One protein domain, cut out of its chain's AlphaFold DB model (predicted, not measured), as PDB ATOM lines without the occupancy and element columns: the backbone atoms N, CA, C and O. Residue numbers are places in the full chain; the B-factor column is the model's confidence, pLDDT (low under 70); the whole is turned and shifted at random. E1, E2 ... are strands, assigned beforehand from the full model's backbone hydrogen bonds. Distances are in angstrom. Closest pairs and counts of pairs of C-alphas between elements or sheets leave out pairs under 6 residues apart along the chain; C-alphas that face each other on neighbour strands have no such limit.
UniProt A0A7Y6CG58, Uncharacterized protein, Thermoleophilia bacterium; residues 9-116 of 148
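AT A GLANCE: This is residues 9 to 116 of the 148 residues of an uncharacterized protein of Thermoleophilia bacterium (UniProt A0A7Y6CG58). With little regular structure, this is a twisted sheet of four strands, E3 E2 E5 E6, with a small two-stranded sheet, E1 and E4, over one face and two long loops, residues 13 to 37 and 73 to 92, reaching past the E3 edge. The printed part has 108 residues, no named helix and strands E1 to E6, both sheets antiparallel: all strand, 37 residues in named elements. It is compact, radius of gyration of the C-alphas 14.3 A, spans 37 by 30 by 25 A.

IN THESE COORDINATES: E3, residues 53 to 60, is 20.6 A long and bends by 52 degrees at residue 56. E2 is 38 to 44, E5 93 to 98, E6 107 to 112, E4 67 to 72. E1, 9 to 12, begins at C-alpha (96.993, 40.539, -0.854); E6 ends at (94.242, 45.674, -10.438).

HOW THE PARTS SIT: Hairpin E2 and E3 has N 41 and O 57 at 2.8 A. E2 and E5 have N 42 and O 95 at 2.8 A. Hairpin E5 and E6 has N 94 and O 111 at 2.8 A. E1 and E4 have N 9 and O 70 at 2.8 A. E2 and E4 are apart.

THE WHOLE: The C-alphas of Leu 16 and Pro 83, the two farthest apart, are 40.9 A apart. Links E1 to E2 and E4 to E5 are long. The printed part has no cut; no printed residue is under 70 in pLDDT.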
ATOM      1  N   LEU A   9      97.080  41.599   0.133       92.62
ATOM      2  CA  LEU A   9      96.993  40.539  -0.854       92.62
ATOM      3  C   LEU A   9      97.095  39.212  -0.115       92.62
ATOM      4  O   LEU A   9      98.061  38.964   0.604       92.62
ATOM      5  N   PHE A  10      96.123  38.338  -0.319       94.38
ATOM      6  CA  PHE A  10      96.130  37.000   0.248       94.38
ATOM      7  C   PHE A  10      95.733  35.977  -0.807       94.38
ATOM      8  O   PHE A  10      95.174  36.305  -1.854       94.38
ATOM      9  N   GLY A  11      96.024  34.714  -0.530       94.69
ATOM     10  CA  GLY A  11      95.641  33.634  -1.419       94.69
ATOM     11  C   GLY A  11      96.153  32.288  -0.949       94.69
ATOM     12  O   GLY A  11      96.643  32.137   0.171       94.69
ATOM     13  N   ARG A  12      96.037  31.298  -1.835       94.69
ATOM     14  CA  ARG A  12      96.521  29.939  -1.609       94.69
ATOM     15  C   ARG A  12      97.237  29.416  -2.843       94.69
ATOM     16  O   ARG A  12      96.662  29.375  -3.928       94.69
ATOM     17  N   LEU A  13      98.476  28.981  -2.662       94.69
ATOM     18  CA  LEU A  13      99.253  28.303  -3.684       94.69
ATOM     19  C   LEU A  13      98.964  26.800  -3.635       94.69
ATOM     20  O   LEU A  13      99.125  26.144  -2.604       94.69
ATOM     21  N   SER A  14      98.547  26.248  -4.771       93.06
ATOM     22  CA  SER A  14      98.354  24.809  -4.927       93.06
ATOM     23  C   SER A  14      98.874  24.313  -6.269       93.06
ATOM     24  O   SER A  14      98.934  25.057  -7.246       93.06
ATOM     25  N   TYR A  15      99.243  23.037  -6.308       90.62
ATOM     26  CA  TYR A  15      99.620  22.315  -7.513       90.62
ATOM     27  C   TYR A  15      98.884  20.976  -7.519       90.62
ATOM     28  O   TYR A  15      98.960  20.220  -6.553       90.62
ATOM     29  N   LEU A  16      98.117  20.705  -8.581       90.75
ATOM     30  CA  LEU A  16      97.243  19.525  -8.685       90.75
ATOM     31  C   LEU A  16      96.284  19.363  -7.484       90.75
ATOM     32  O   LEU A  16      96.014  18.256  -7.030       90.75
ATOM     33  N   GLY A  17      95.787  20.485  -6.951       92.06
ATOM     34  CA  GLY A  17      94.875  20.516  -5.802       92.06
ATOM     35  C   GLY A  17      95.547  20.321  -4.437       92.06
ATOM     36  O   GLY A  17      94.878  20.440  -3.413       92.06
ATOM     37  N   LEU A  18      96.858  20.071  -4.402       93.06
ATOM     38  CA  LEU A  18      97.631  19.937  -3.169       93.06
ATOM     39  C   LEU A  18      98.311  21.264  -2.806       93.06
ATOM     40  O   LEU A  18      98.766  21.974  -3.705       93.06
ATOM     41  N   PRO A  19      98.390  21.624  -1.514       94.19
ATOM     42  CA  PRO A  19      99.031  22.862  -1.092       94.19
ATOM     43  C   PRO A  19     100.541  22.822  -1.340       94.19
ATOM     44  O   PRO A  19     101.194  21.806  -1.105       94.19
ATOM     45  N   VAL A  20     101.096  23.950  -1.779       93.94
ATOM     46  CA  VAL A  20     102.546  24.167  -1.861       93.94
ATOM     47  C   VAL A  20     102.917  25.204  -0.812       93.94
ATOM     48  O   VAL A  20     102.291  26.257  -0.737       93.94
ATOM     49  N   TYR A  21     103.926  24.905  -0.001       93.81
ATOM     50  CA  TYR A  21     104.347  25.731   1.130       93.81
ATOM     51  C   TYR A  21     105.846  25.580   1.389       93.81
ATOM     52  O   TYR A  21     106.492  24.682   0.854       93.81
ATOM     53  N   GLY A  22     106.409  26.474   2.195       91.69
ATOM     54  CA  GLY A  22     107.800  26.386   2.633       91.69
ATOM     55  C   GLY A  22     107.960  25.662   3.967       91.69
ATOM     56  O   GLY A  22     107.098  25.770   4.837       91.69
ATOM     57  N   PHE A  23     109.087  24.973   4.158       92.56
ATOM     58  CA  PHE A  23     109.484  24.453   5.475       92.56
ATOM     59  C   PHE A  23     110.417  25.409   6.230       92.56
ATOM     60  O   PHE A  23     110.490  25.364   7.456       92.56
ATOM     61  N   GLY A  24     111.101  26.295   5.506       90.31
ATOM     62  CA  GLY A  24     111.997  27.301   6.055       90.31
ATOM     63  C   GLY A  24     112.597  28.172   4.955       90.31
ATOM     64  O   GLY A  24     112.518  27.841   3.769       90.31
ATOM     65  N   SER A  25     113.196  29.292   5.355       89.38
ATOM     66  CA  SER A  25     113.972  30.157   4.464       89.38
ATOM     67  C   SER A  25     115.304  30.548   5.100       89.38
ATOM     68  O   SER A  25     115.425  30.633   6.324       89.38
ATOM     69  N   LEU A  26     116.311  30.752   4.256       86.69
ATOM     70  CA  LEU A  26     117.587  31.356   4.618       86.69
ATOM     71  C   LEU A  26     117.410  32.863   4.866       86.69
ATOM     72  O   LEU A  26     116.382  33.449   4.532       86.69
ATOM     73  N   ALA A  27     118.433  33.509   5.432       82.88
ATOM     74  CA  ALA A  27     118.388  34.939   5.758       82.88
ATOM     75  C   ALA A  27     118.172  35.853   4.534       82.88
ATOM     76  O   ALA A  27     117.682  36.967   4.681       82.88
ATOM     77  N   ASP A  28     118.523  35.379   3.339       81.50
ATOM     78  CA  ASP A  28     118.304  36.057   2.059       81.50
ATOM     79  C   ASP A  28     116.945  35.717   1.409       81.50
ATOM     80  O   ASP A  28     116.646  36.193   0.314       81.50
ATOM     81  N   GLY A  29     116.105  34.920   2.080       83.00
ATOM     82  CA  GLY A  29     114.766  34.538   1.632       83.00
ATOM     83  C   GLY A  29     114.715  33.303   0.727       83.00
ATOM     84  O   GLY A  29     113.646  32.975   0.210       83.00
ATOM     85  N   ASN A  30     115.834  32.600   0.517       87.75
ATOM     86  CA  ASN A  30     115.839  31.371  -0.278       87.75
ATOM     87  C   ASN A  30     115.216  30.191   0.492       87.75
ATOM     88  O   ASN A  30     115.533  30.017   1.669       87.75
ATOM     89  N   PRO A  31     114.373  29.349  -0.138       91.19
ATOM     90  CA  PRO A  31     113.838  28.151   0.508       91.19
ATOM     91  C   PRO A  31     114.959  27.210   0.969       91.19
ATOM     92  O   PRO A  31     115.958  27.036   0.273       91.19
ATOM     93  N   THR A  32     114.793  26.563   2.124       92.69
ATOM     94  CA  THR A  32     115.782  25.606   2.667       92.69
ATOM     95  C   THR A  32     115.668  24.195   2.081       92.69
ATOM     96  O   THR A  32     116.353  23.277   2.527       92.69
ATOM     97  N   ASP A  33     114.770  23.997   1.121       88.69
ATOM     98  CA  ASP A  33     114.397  22.696   0.581       88.69
ATOM     99  C   ASP A  33     114.028  22.792  -0.912       88.69
ATOM    100  O   ASP A  33     113.962  23.875  -1.493       88.69
ATOM    101  N   THR A  34     113.808  21.644  -1.555       86.88
ATOM    102  CA  THR A  34     113.477  21.555  -2.989       86.88
ATOM    103  C   THR A  34     111.973  21.557  -3.279       86.88
ATOM    104  O   THR A  34     111.574  21.544  -4.449       86.88
ATOM    105  N   PHE A  35     111.126  21.588  -2.249       88.25
ATOM    106  CA  PHE A  35     109.667  21.579  -2.348       88.25
ATOM    107  C   PHE A  35     109.083  22.998  -2.360       88.25
ATOM    108  O   PHE A  35     108.307  23.331  -3.254       88.25
ATOM    109  N   GLY A  36     109.494  23.846  -1.419       89.12
ATOM    110  CA  GLY A  36     109.043  25.221  -1.274       89.12
ATOM    111  C   GLY A  36     109.356  26.065  -2.505       89.12
ATOM    112  O   GLY A  36     110.371  25.888  -3.185       89.12
ATOM    113  N   ARG A  37     108.457  26.996  -2.823       92.75
ATOM    114  CA  ARG A  37     108.620  27.942  -3.929       92.75
ATOM    115  C   ARG A  37     108.334  29.345  -3.432       92.75
ATOM    116  O   ARG A  37     107.305  29.572  -2.800       92.75
ATOM    117  N   ASN A  38     109.232  30.272  -3.749       94.62
ATOM    118  CA  ASN A  38     108.981  31.683  -3.505       94.62
ATOM    119  C   ASN A  38     107.859  32.171  -4.420       94.62
ATOM    120  O   ASN A  38     107.879  31.947  -5.632       94.62
ATOM    121  N   ILE A  39     106.907  32.866  -3.812       96.81
ATOM    122  CA  ILE A  39     105.931  33.698  -4.494       96.81
ATOM    123  C   ILE A  39     106.572  35.071  -4.635       96.81
ATOM    124  O   ILE A  39     106.839  35.744  -3.641       96.81
ATOM    125  N   TYR A  40     106.854  35.469  -5.869       96.62
ATOM    126  CA  TYR A  40     107.396  36.777  -6.201       96.62
ATOM    127  C   TYR A  40     106.252  37.760  -6.415       96.62
ATOM    128  O   TYR A  40     105.503  37.629  -7.383       96.62
ATOM    129  N   LEU A  41     106.127  38.730  -5.514       97.00
ATOM    130  CA  LEU A  41     105.138  39.794  -5.590       97.00
ATOM    131  C   LEU A  41     105.765  41.037  -6.218       97.00
ATOM    132  O   LEU A  41     106.655  41.660  -5.634       97.00
ATOM    133  N   ASP A  42     105.278  41.406  -7.395       97.31
ATOM    134  CA  ASP A  42     105.637  42.637  -8.084       97.31
ATOM    135  C   ASP A  42     104.467  43.630  -8.048       97.31
ATOM    136  O   ASP A  42     103.297  43.241  -8.117       97.31
ATOM    137  N   VAL A  43     104.795  44.919  -8.010       97.12
ATOM    138  CA  VAL A  43     103.849  46.032  -8.118       97.12
ATOM    139  C   VAL A  43     104.167  46.886  -9.345       97.12
ATOM    140  O   VAL A  43     105.335  47.110  -9.677       97.12
ATOM    141  N   PHE A  44     103.129  47.352 -10.036       97.88
ATOM    142  CA  PHE A  44     103.231  48.246 -11.185       97.88
ATOM    143  C   PHE A  44     102.960  49.700 -10.785       97.88
ATOM    144  O   PHE A  44     101.935  49.984 -10.163       97.88
ATOM    145  N   ASN A  45     103.853  50.616 -11.177       97.19
ATOM    146  CA  ASN A  45     103.702  52.068 -10.992       97.19
ATOM    147  C   ASN A  45     103.421  52.511  -9.538       97.19
ATOM    148  O   ASN A  45     102.714  53.488  -9.304       97.19
ATOM    149  N   ALA A  46     103.974  51.821  -8.538       94.81
ATOM    150  CA  ALA A  46     103.835  52.261  -7.150       94.81
ATOM    151  C   ALA A  46     104.603  53.578  -6.916       94.81
ATOM    152  O   ALA A  46     105.806  53.620  -7.194       94.81
ATOM    153  N   PRO A  47     103.986  54.630  -6.339       92.88
ATOM    154  CA  PRO A  47     104.645  55.923  -6.123       92.88
ATOM    155  C   PRO A  47     105.968  55.832  -5.350       92.88
ATOM    156  O   PRO A  47     106.915  56.549  -5.659       92.88
ATOM    157  N   GLY A  48     106.062  54.913  -4.381       91.19
ATOM    158  CA  GLY A  48     107.286  54.677  -3.611       91.19
ATOM    159  C   GLY A  48     108.407  53.965  -4.381       91.19
ATOM    160  O   GLY A  48     109.568  54.065  -3.994       91.19
ATOM    161  N   TYR A  49     108.083  53.262  -5.469       91.81
ATOM    162  CA  TYR A  49     109.034  52.474  -6.261       91.81
ATOM    163  C   TYR A  49     109.341  53.073  -7.642       91.81
ATOM    164  O   TYR A  49     110.352  52.719  -8.261       91.81
ATOM    165  N   GLY A  50     108.488  53.974  -8.128       95.00
ATOM    166  CA  GLY A  50     108.582  54.582  -9.450       95.00
ATOM    167  C   GLY A  50     107.888  53.769 -10.555       95.00
ATOM    168  O   GLY A  50     107.159  52.816 -10.279       95.00
ATOM    169  N   PRO A  51     108.089  54.158 -11.826       97.25
ATOM    170  CA  PRO A  51     107.362  53.589 -12.956       97.25
ATOM    171  C   PRO A  51     107.791  52.153 -13.295       97.25
ATOM    172  O   PRO A  51     108.942  51.748 -13.091       97.25
ATOM    173  N   GLY A  52     106.864  51.417 -13.909       98.00
ATOM    174  CA  GLY A  52     107.042  50.042 -14.360       98.00
ATOM    175  C   GLY A  52     106.831  49.004 -13.258       98.00
ATOM    176  O   GLY A  52     106.383  49.312 -12.156       98.00
ATOM    177  N   TRP A  53     107.154  47.751 -13.579       97.62
ATOM    178  CA  TRP A  53     107.110  46.643 -12.626       97.62
ATOM    179  C   TRP A  53     108.326  46.669 -11.701       97.62
ATOM    180  O   TRP A  53     109.469  46.741 -12.167       97.62
ATOM    181  N   LYS A  54     108.080  46.589 -10.393       96.38
ATOM    182  CA  LYS A  54     109.094  46.587  -9.332       96.38
ATOM    183  C   LYS A  54     108.785  45.480  -8.329       96.38
ATOM    184  O   LYS A  54     107.623  45.192  -8.064       96.38
ATOM    185  N   ARG A  55     109.825  44.859  -7.771       94.12
ATOM    186  CA  ARG A  55     109.686  43.793  -6.773       94.12
ATOM    187  C   ARG A  55     109.256  44.385  -5.431       94.12
ATOM    188  O   ARG A  55     110.043  45.096  -4.808       94.12
ATOM    189  N   GLU A  56     108.061  44.038  -4.962       93.69
ATOM    190  CA  GLU A  56     107.619  44.356  -3.601       93.69
ATOM    191  C   GLU A  56     108.210  43.345  -2.622       93.69
ATOM    192  O   GLU A  56     108.936  43.707  -1.699       93.69
ATOM    193  N   ASN A  57     107.998  42.052  -2.848       92.06
ATOM    194  CA  ASN A  57     108.529  41.046  -1.939       92.06
ATOM    195  C   ASN A  57     108.684  39.672  -2.590       92.06
ATOM    196  O   ASN A  57     108.210  39.425  -3.698       92.06
ATOM    197  N   SER A  58     109.338  38.766  -1.877       92.69
ATOM    198  CA  SER A  58     109.258  37.335  -2.124       92.69
ATOM    199  C   SER A  58     109.066  36.599  -0.812       92.69
ATOM    200  O   SER A  58     109.760  36.894   0.157       92.69
ATOM    201  N   PHE A  59     108.147  35.644  -0.784       93.50
ATOM    202  CA  PHE A  59     107.836  34.896   0.430       93.50
ATOM    203  C   PHE A  59     107.392  33.472   0.114       93.50
ATOM    204  O   PHE A  59     106.964  33.156  -0.998       93.50
ATOM    205  N   LEU A  60     107.489  32.616   1.124       94.75
ATOM    206  CA  LEU A  60     106.960  31.260   1.099       94.75
ATOM    207  C   LEU A  60     105.510  31.270   1.581       94.75
ATOM    208  O   LEU A  60     105.167  31.982   2.523       94.75
ATOM    209  N   ALA A  61     104.673  30.436   0.971       95.19
ATOM    210  CA  ALA A  61     103.365  30.136   1.534       95.19
ATOM    211  C   ALA A  61     103.504  29.317   2.830       95.19
ATOM    212  O   ALA A  61     104.453  28.542   2.997       95.19
ATOM    213  N   HIS A  62     102.554  29.488   3.742       94.50
ATOM    214  CA  HIS A  62     102.594  28.915   5.078       94.50
ATOM    215  C   HIS A  62     102.260  27.417   5.079       94.50
ATOM    216  O   HIS A  62     101.370  26.936   4.372       94.50
ATOM    217  N   ASN A  63     102.991  26.666   5.899       92.19
ATOM    218  CA  ASN A  63     102.788  25.238   6.133       92.19
ATOM    219  C   ASN A  63     101.658  25.020   7.161       92.19
ATOM    220  O   ASN A  63     101.661  25.705   8.185       92.19
ATOM    221  N   PRO A  64     100.724  24.065   6.959       92.50
ATOM    222  CA  PRO A  64     100.592  23.146   5.813       92.50
ATOM    223  C   PRO A  64      99.613  23.628   4.735       92.50
ATOM    224  O   PRO A  64      99.392  22.939   3.740       92.50
ATOM    225  N   GLY A  65      98.961  24.775   4.944       93.06
ATOM    226  CA  GLY A  65      97.816  25.203   4.141       93.06
ATOM    227  C   GLY A  65      98.168  25.659   2.726       93.06
ATOM    228  O   GLY A  65      97.314  25.596   1.837       93.06
ATOM    229  N   GLY A  66      99.407  26.095   2.491       94.50
ATOM    230  CA  GLY A  66      99.807  26.769   1.254       94.50
ATOM    231  C   GLY A  66      99.174  28.154   1.106       94.50
ATOM    232  O   GLY A  66      99.191  28.729   0.021       94.50
ATOM    233  N   ASN A  67      98.581  28.687   2.172       95.50
ATOM    234  CA  ASN A  67      98.020  30.025   2.206       95.50
ATOM    235  C   ASN A  67      99.119  31.068   2.445       95.50
ATOM    236  O   ASN A  67     100.175  30.772   3.003       95.50
ATOM    237  N   PHE A  68      98.876  32.292   2.002       94.56
ATOM    238  CA  PHE A  68      99.734  33.437   2.266       94.56
ATOM    239  C   PHE A  68      98.878  34.685   2.446       94.56
ATOM    240  O   PHE A  68      97.763  34.776   1.928       94.56
ATOM    241  N   CYS A  69      99.434  35.655   3.156       93.12
ATOM    242  CA  CYS A  69      98.855  36.966   3.384       93.12
ATOM    243  C   CYS A  69      99.993  37.987   3.425       93.12
ATOM    244  O   CYS A  69     101.036  37.757   4.039       93.12
ATOM    245  N   TYR A  70      99.814  39.108   2.743       92.31
ATOM    246  CA  TYR A  70     100.787  40.184   2.671       92.31
ATOM    247  C   TYR A  70     100.070  41.522   2.807       92.31
ATOM    248  O   TYR A  70      99.116  41.789   2.082       92.31
ATOM    249  N   GLY A  71     100.530  42.359   3.736       91.25
ATOM    250  CA  GLY A  71     100.049  43.728   3.896       91.25
ATOM    251  C   GLY A  71     101.028  44.718   3.275       91.25
ATOM    252  O   GLY A  71     102.228  44.648   3.537       91.25
ATOM    253  N   PHE A  72     100.515  45.669   2.500       91.19
ATOM    254  CA  PHE A  72     101.292  46.767   1.934       91.19
ATOM    255  C   PHE A  72     101.383  47.909   2.951       91.19
ATOM    256  O   PHE A  72     100.487  48.749   3.055       91.19
ATOM    257  N   TYR A  73     102.473  47.956   3.711       89.06
ATOM    258  CA  TYR A  73     102.757  49.031   4.663       89.06
ATOM    259  C   TYR A  73     104.251  49.369   4.662       89.06
ATOM    260  O   TYR A  73     105.073  48.508   4.345       89.06
ATOM    261  N   PRO A  74     104.642  50.607   5.018       90.69
ATOM    262  CA  PRO A  74     106.052  50.951   5.097       90.69
ATOM    263  C   PRO A  74     106.744  50.134   6.188       90.69
ATOM    264  O   PRO A  74     106.247  50.048   7.314       90.69
ATOM    265  N   HIS A  75     107.904  49.561   5.881       88.81
ATOM    266  CA  HIS A  75     108.651  48.748   6.836       88.81
ATOM    267  C   HIS A  75     110.166  48.921   6.693       88.81
ATOM    268  O   HIS A  75     110.678  49.434   5.694       88.81
ATOM    269  N   ALA A  76     110.904  48.499   7.722       90.06
ATOM    270  CA  ALA A  76     112.360  48.473   7.663       90.06
ATOM    271  C   ALA A  76     112.829  47.495   6.562       90.06
ATOM    272  O   ALA A  76     112.214  46.436   6.396       90.06
ATOM    273  N   PRO A  77     113.894  47.817   5.808       86.25
ATOM    274  CA  PRO A  77     114.501  46.898   4.856       86.25
ATOM    275  C   PRO A  77     114.873  45.565   5.508       86.25
ATOM    276  O   PRO A  77     115.244  45.515   6.683       86.25
ATOM    277  N   TYR A  78     114.789  44.484   4.734       82.19
ATOM    278  CA  TYR A  78     115.225  43.168   5.192       82.19
ATOM    279  C   TYR A  78     116.744  43.147   5.438       82.19
ATOM    280  O   TYR A  78     117.476  43.909   4.794       82.19
ATOM    281  N   PRO A  79     117.246  42.281   6.338       82.38
ATOM    282  CA  PRO A  79     118.682  42.093   6.517       82.38
ATOM    283  C   PRO A  79     119.396  41.876   5.173       82.38
ATOM    284  O   PRO A  79     118.933  41.111   4.333       82.38
ATOM    285  N   GLY A  80     120.510  42.579   4.957       79.81
ATOM    286  CA  GLY A  80     121.273  42.518   3.703       79.81
ATOM    287  C   GLY A  80     120.841  43.509   2.612       79.81
ATOM    288  O   GLY A  80     121.540  43.623   1.609       79.81
ATOM    289  N   TYR A  81     119.753  44.266   2.802       79.19
ATOM    290  CA  TYR A  81     119.358  45.350   1.894       79.19
ATOM    291  C   TYR A  81     119.955  46.704   2.320       79.19
ATOM    292  O   TYR A  81     120.262  46.893   3.502       79.19
ATOM    293  N   PRO A  82     120.112  47.669   1.388       84.38
ATOM    294  CA  PRO A  82     120.533  49.024   1.729       84.38
ATOM    295  C   PRO A  82     119.652  49.657   2.821       84.38
ATOM    296  O   PRO A  82     118.442  49.408   2.850       84.38
ATOM    297  N   PRO A  83     120.232  50.491   3.704       86.75
ATOM    298  CA  PRO A  83     119.480  51.155   4.763       86.75
ATOM    299  C   PRO A  83     118.451  52.138   4.188       86.75
ATOM    300  O   PRO A  83     118.650  52.713   3.119       86.75
ATOM    301  N   GLY A  84     117.362  52.362   4.925       86.62
ATOM    302  CA  GLY A  84     116.280  53.265   4.533       86.62
ATOM    303  C   GLY A  84     114.932  52.797   5.068       86.62
ATOM    304  O   GLY A  84     114.877  52.002   6.002       86.62
ATOM    305  N   THR A  85     113.853  53.264   4.446       88.56
ATOM    306  CA  THR A  85     112.489  52.770   4.671       88.56
ATOM    307  C   THR A  85     112.000  52.164   3.367       88.56
ATOM    308  O   THR A  85     112.029  52.845   2.341       88.56
ATOM    309  N   ARG A  86     111.542  50.906   3.382       89.50
ATOM    310  CA  ARG A  86     110.798  50.378   2.235       89.50
ATOM    311  C   ARG A  86     109.407  51.011   2.241       89.50
ATOM    312  O   ARG A  86     108.730  50.934   3.270       89.50
ATOM    313  N   PRO A  87     108.995  51.681   1.154       91.31
ATOM    314  CA  PRO A  87     107.664  52.262   1.068       91.31
ATOM    315  C   PRO A  87     106.617  51.151   0.968       91.31
ATOM    316  O   PRO A  87     106.934  50.034   0.571       91.31
ATOM    317  N   ALA A  88     105.363  51.471   1.280       90.19
ATOM    318  CA  ALA A  88     104.263  50.562   0.982       90.19
ATOM    319  C   ALA A  88     104.131  50.397  -0.540       90.19
ATOM    320  O   ALA A  88     103.982  51.392  -1.256       90.19
ATOM    321  N   GLY A  89     104.175  49.163  -1.038       91.25
ATOM    322  CA  GLY A  89     104.054  48.868  -2.462       91.25
ATOM    323  C   GLY A  89     102.625  48.856  -2.971       91.25
ATOM    324  O   GLY A  89     102.256  47.916  -3.661       91.25
ATOM    325  N   TYR A  90     101.819  49.870  -2.656       90.06
ATOM    326  CA  TYR A  90     100.516  50.031  -3.292       90.06
ATOM    327  C   TYR A  90     100.668  50.778  -4.628       90.06
ATOM    328  O   TYR A  90     101.248  51.865  -4.687       90.06
ATOM    329  N   GLY A  91     100.215  50.166  -5.722       93.06
ATOM    330  CA  GLY A  91     100.384  50.682  -7.085       93.06
ATOM    331  C   GLY A  91      99.094  50.613  -7.885       93.06
ATOM    332  O   GLY A  91      98.014  50.656  -7.312       93.06
ATOM    333  N   GLU A  92      99.207  50.507  -9.205       96.25
ATOM    334  CA  GLU A  92      98.042  50.344 -10.088       96.25
ATOM    335  C   GLU A  92      97.647  48.873 -10.251       96.25
ATOM    336  O   GLU A  92      96.473  48.560 -10.422       96.25
ATOM    337  N   ARG A  93      98.639  47.973 -10.250       96.94
ATOM    338  CA  ARG A  93      98.479  46.535 -10.505       96.94
ATOM    339  C   ARG A  93      99.477  45.717  -9.705       96.94
ATOM    340  O   ARG A  93     100.595  46.164  -9.444       96.94
ATOM    341  N   TYR A  94      99.094  44.481  -9.420       97.44
ATOM    342  CA  TYR A  94      99.907  43.494  -8.725       97.44
ATOM    343  C   TYR A  94     100.123  42.265  -9.596       97.44
ATOM    344  O   TYR A  94      99.257  41.888 -10.389       97.44
ATOM    345  N   ARG A  95     101.277  41.617  -9.431       97.69
ATOM    346  CA  ARG A  95     101.577  40.322 -10.043       97.69
ATOM    347  C   ARG A  95     102.216  39.398  -9.023       97.69
ATOM    348  O   ARG A  95     103.248  39.739  -8.457       97.69
ATOM    349  N   ALA A  96     101.646  38.213  -8.841       97.62
ATOM    350  CA  ALA A  96     102.244  37.143  -8.052       97.62
ATOM    351  C   ALA A  96     102.751  36.056  -9.002       97.62
ATOM    352  O   ALA A  96     101.955  35.502  -9.754       97.62
ATOM    353  N   THR A  97     104.054  35.762  -8.986       97.50
ATOM    354  CA  THR A  97     104.694  34.778  -9.877       97.50
ATOM    355  C   THR A  97     105.344  33.659  -9.075       97.50
ATOM    356  O   THR A  97     105.984  33.922  -8.059       97.50
ATOM    357  N   VAL A  98     105.219  32.418  -9.539       95.69
ATOM    358  CA  VAL A  98     105.850  31.238  -8.938       95.69
ATOM    359  C   VAL A  98     106.557  30.439 -10.023       95.69
ATOM    360  O   VAL A  98     105.976  30.170 -11.074       95.69
ATOM    361  N   ILE A  99     107.797  30.030  -9.747       91.81
ATOM    362  CA  ILE A  99     108.573  29.185 -10.661       91.81
ATOM    363  C   ILE A  99     107.980  27.775 -10.688       91.81
ATOM    364  O   ILE A  99     107.817  27.138  -9.638       91.81
ATOM    365  N   GLY A 100     107.669  27.289 -11.891       86.88
ATOM    366  CA  GLY A 100     107.133  25.947 -12.108       86.88
ATOM    367  C   GLY A 100     108.121  24.844 -11.693       86.88
ATOM    368  O   GLY A 100     109.333  25.058 -11.651       86.88
ATOM    369  N   PRO A 101     107.653  23.633 -11.346       83.69
ATOM    370  CA  PRO A 101     108.567  22.544 -11.032       83.69
ATOM    371  C   PRO A 101     109.255  22.009 -12.301       83.69
ATOM    372  O   PRO A 101     108.620  21.782 -13.331       83.69
ATOM    373  N   GLY A 102     110.563  21.757 -12.207       84.19
ATOM    374  CA  GLY A 102     111.358  21.225 -13.314       84.19
ATOM    375  C   GLY A 102     111.502  22.231 -14.456       84.19
ATOM    376  O   GLY A 102     112.114  23.276 -14.278       84.19
ATOM    377  N   VAL A 103     110.956  21.889 -15.625       85.75
ATOM    378  CA  VAL A 103     110.986  22.719 -16.847       85.75
ATOM    379  C   VAL A 103     109.632  23.358 -17.165       85.75
ATOM    380  O   VAL A 103     109.436  23.876 -18.263       85.75
ATOM    381  N   LEU A 104     108.668  23.270 -16.243       87.31
ATOM    382  CA  LEU A 104     107.366  23.896 -16.444       87.31
ATOM    383  C   LEU A 104     107.490  25.426 -16.409       87.31
ATOM    384  O   LEU A 104     108.317  25.942 -15.657       87.31
ATOM    385  N   PRO A 105     106.666  26.149 -17.189       88.94
ATOM    386  CA  PRO A 105     106.673  27.604 -17.182       88.94
ATOM    387  C   PRO A 105     106.397  28.181 -15.795       88.94
ATOM    388  O   PRO A 105     105.681  27.584 -14.984       88.94
ATOM    389  N   ASP A 106     106.894  29.392 -15.576       92.88
ATOM    390  CA  ASP A 106     106.464  30.213 -14.453       92.88
ATOM    391  C   ASP A 106     104.966  30.500 -14.582       92.88
ATOM    392  O   ASP A 106     104.470  30.882 -15.647       92.88
ATOM    393  N   ILE A 107     104.241  30.329 -13.482       91.88
ATOM    394  CA  ILE A 107     102.830  30.698 -13.398       91.88
ATOM    395  C   ILE A 107     102.718  32.062 -12.741       91.88
ATOM    396  O   ILE A 107     103.458  32.371 -11.805       91.88
ATOM    397  N   PHE A 108     101.773  32.873 -13.202       94.38
ATOM    398  CA  PHE A 108     101.488  34.144 -12.561       94.38
ATOM    399  C   PHE A 108      99.992  34.419 -12.459       94.38
ATOM    400  O   PHE A 108      99.198  34.018 -13.309       94.38
ATOM    401  N   TRP A 109      99.636  35.161 -11.420       96.31
ATOM    402  CA  TRP A 109      98.364  35.851 -11.269       96.31
ATOM    403  C   TRP A 109      98.602  37.358 -11.390       96.31
ATOM    404  O   TRP A 109      99.660  37.846 -10.989       96.31
ATOM    405  N   GLN A 110      97.631  38.089 -11.937       97.25
ATOM    406  CA  GLN A 110      97.618  39.551 -11.957       97.25
ATOM    407  C   GLN A 110      96.247  40.076 -11.537       97.25
ATOM    408  O   GLN A 110      95.230  39.454 -11.845       97.25
ATOM    409  N   GLY A 111      96.239  41.234 -10.884       96.06
ATOM    410  CA  GLY A 111      95.025  41.948 -10.506       96.06
ATOM    411  C   GLY A 111      95.273  43.445 -10.380       96.06
ATOM    412  O   GLY A 111      96.394  43.872 -10.089       96.06
ATOM    413  N   ASP A 112      94.227  44.227 -10.627       96.31
ATOM    414  CA  ASP A 112      94.242  45.674 -10.438       96.31
ATOM    415  C   ASP A 112      94.184  46.029  -8.947       96.31
ATOM    416  O   ASP A 112      93.720  45.245  -8.112       96.31
ATOM    417  N   ASP A 113      94.682  47.214  -8.606       92.56
ATOM    418  CA  ASP A 113      94.518  47.770  -7.272       92.56
ATOM    419  C   ASP A 113      93.056  48.113  -6.984       92.56
ATOM    420  O   ASP A 113      92.354  48.687  -7.814       92.56
ATOM    421  N   ILE A 114      92.611  47.778  -5.773       90.12
ATOM    422  CA  ILE A 114      91.228  47.994  -5.329       90.12
ATOM    423  C   ILE A 114      90.971  49.432  -4.854       90.12
ATOM    424  O   ILE A 114      89.862  49.751  -4.444       90.12
ATOM    425  N   GLY A 115      91.980  50.307  -4.892       88.56
ATOM    426  CA  GLY A 115      91.866  51.684  -4.434       88.56
ATOM    427  C   GLY A 115      92.033  51.852  -2.922       88.56
ATOM    428  O   GLY A 115      92.456  50.962  -2.180       88.56
ATOM    429  N   SER A 116      91.820  53.080  -2.453       88.44
ATOM    430  CA  SER A 116      91.774  53.397  -1.022       88.44
ATOM    431  C   SER A 116      90.390  53.091  -0.468       88.44
ATOM    432  O   SER A 116      89.411  53.548  -1.042       88.44
TER     433      SER A 116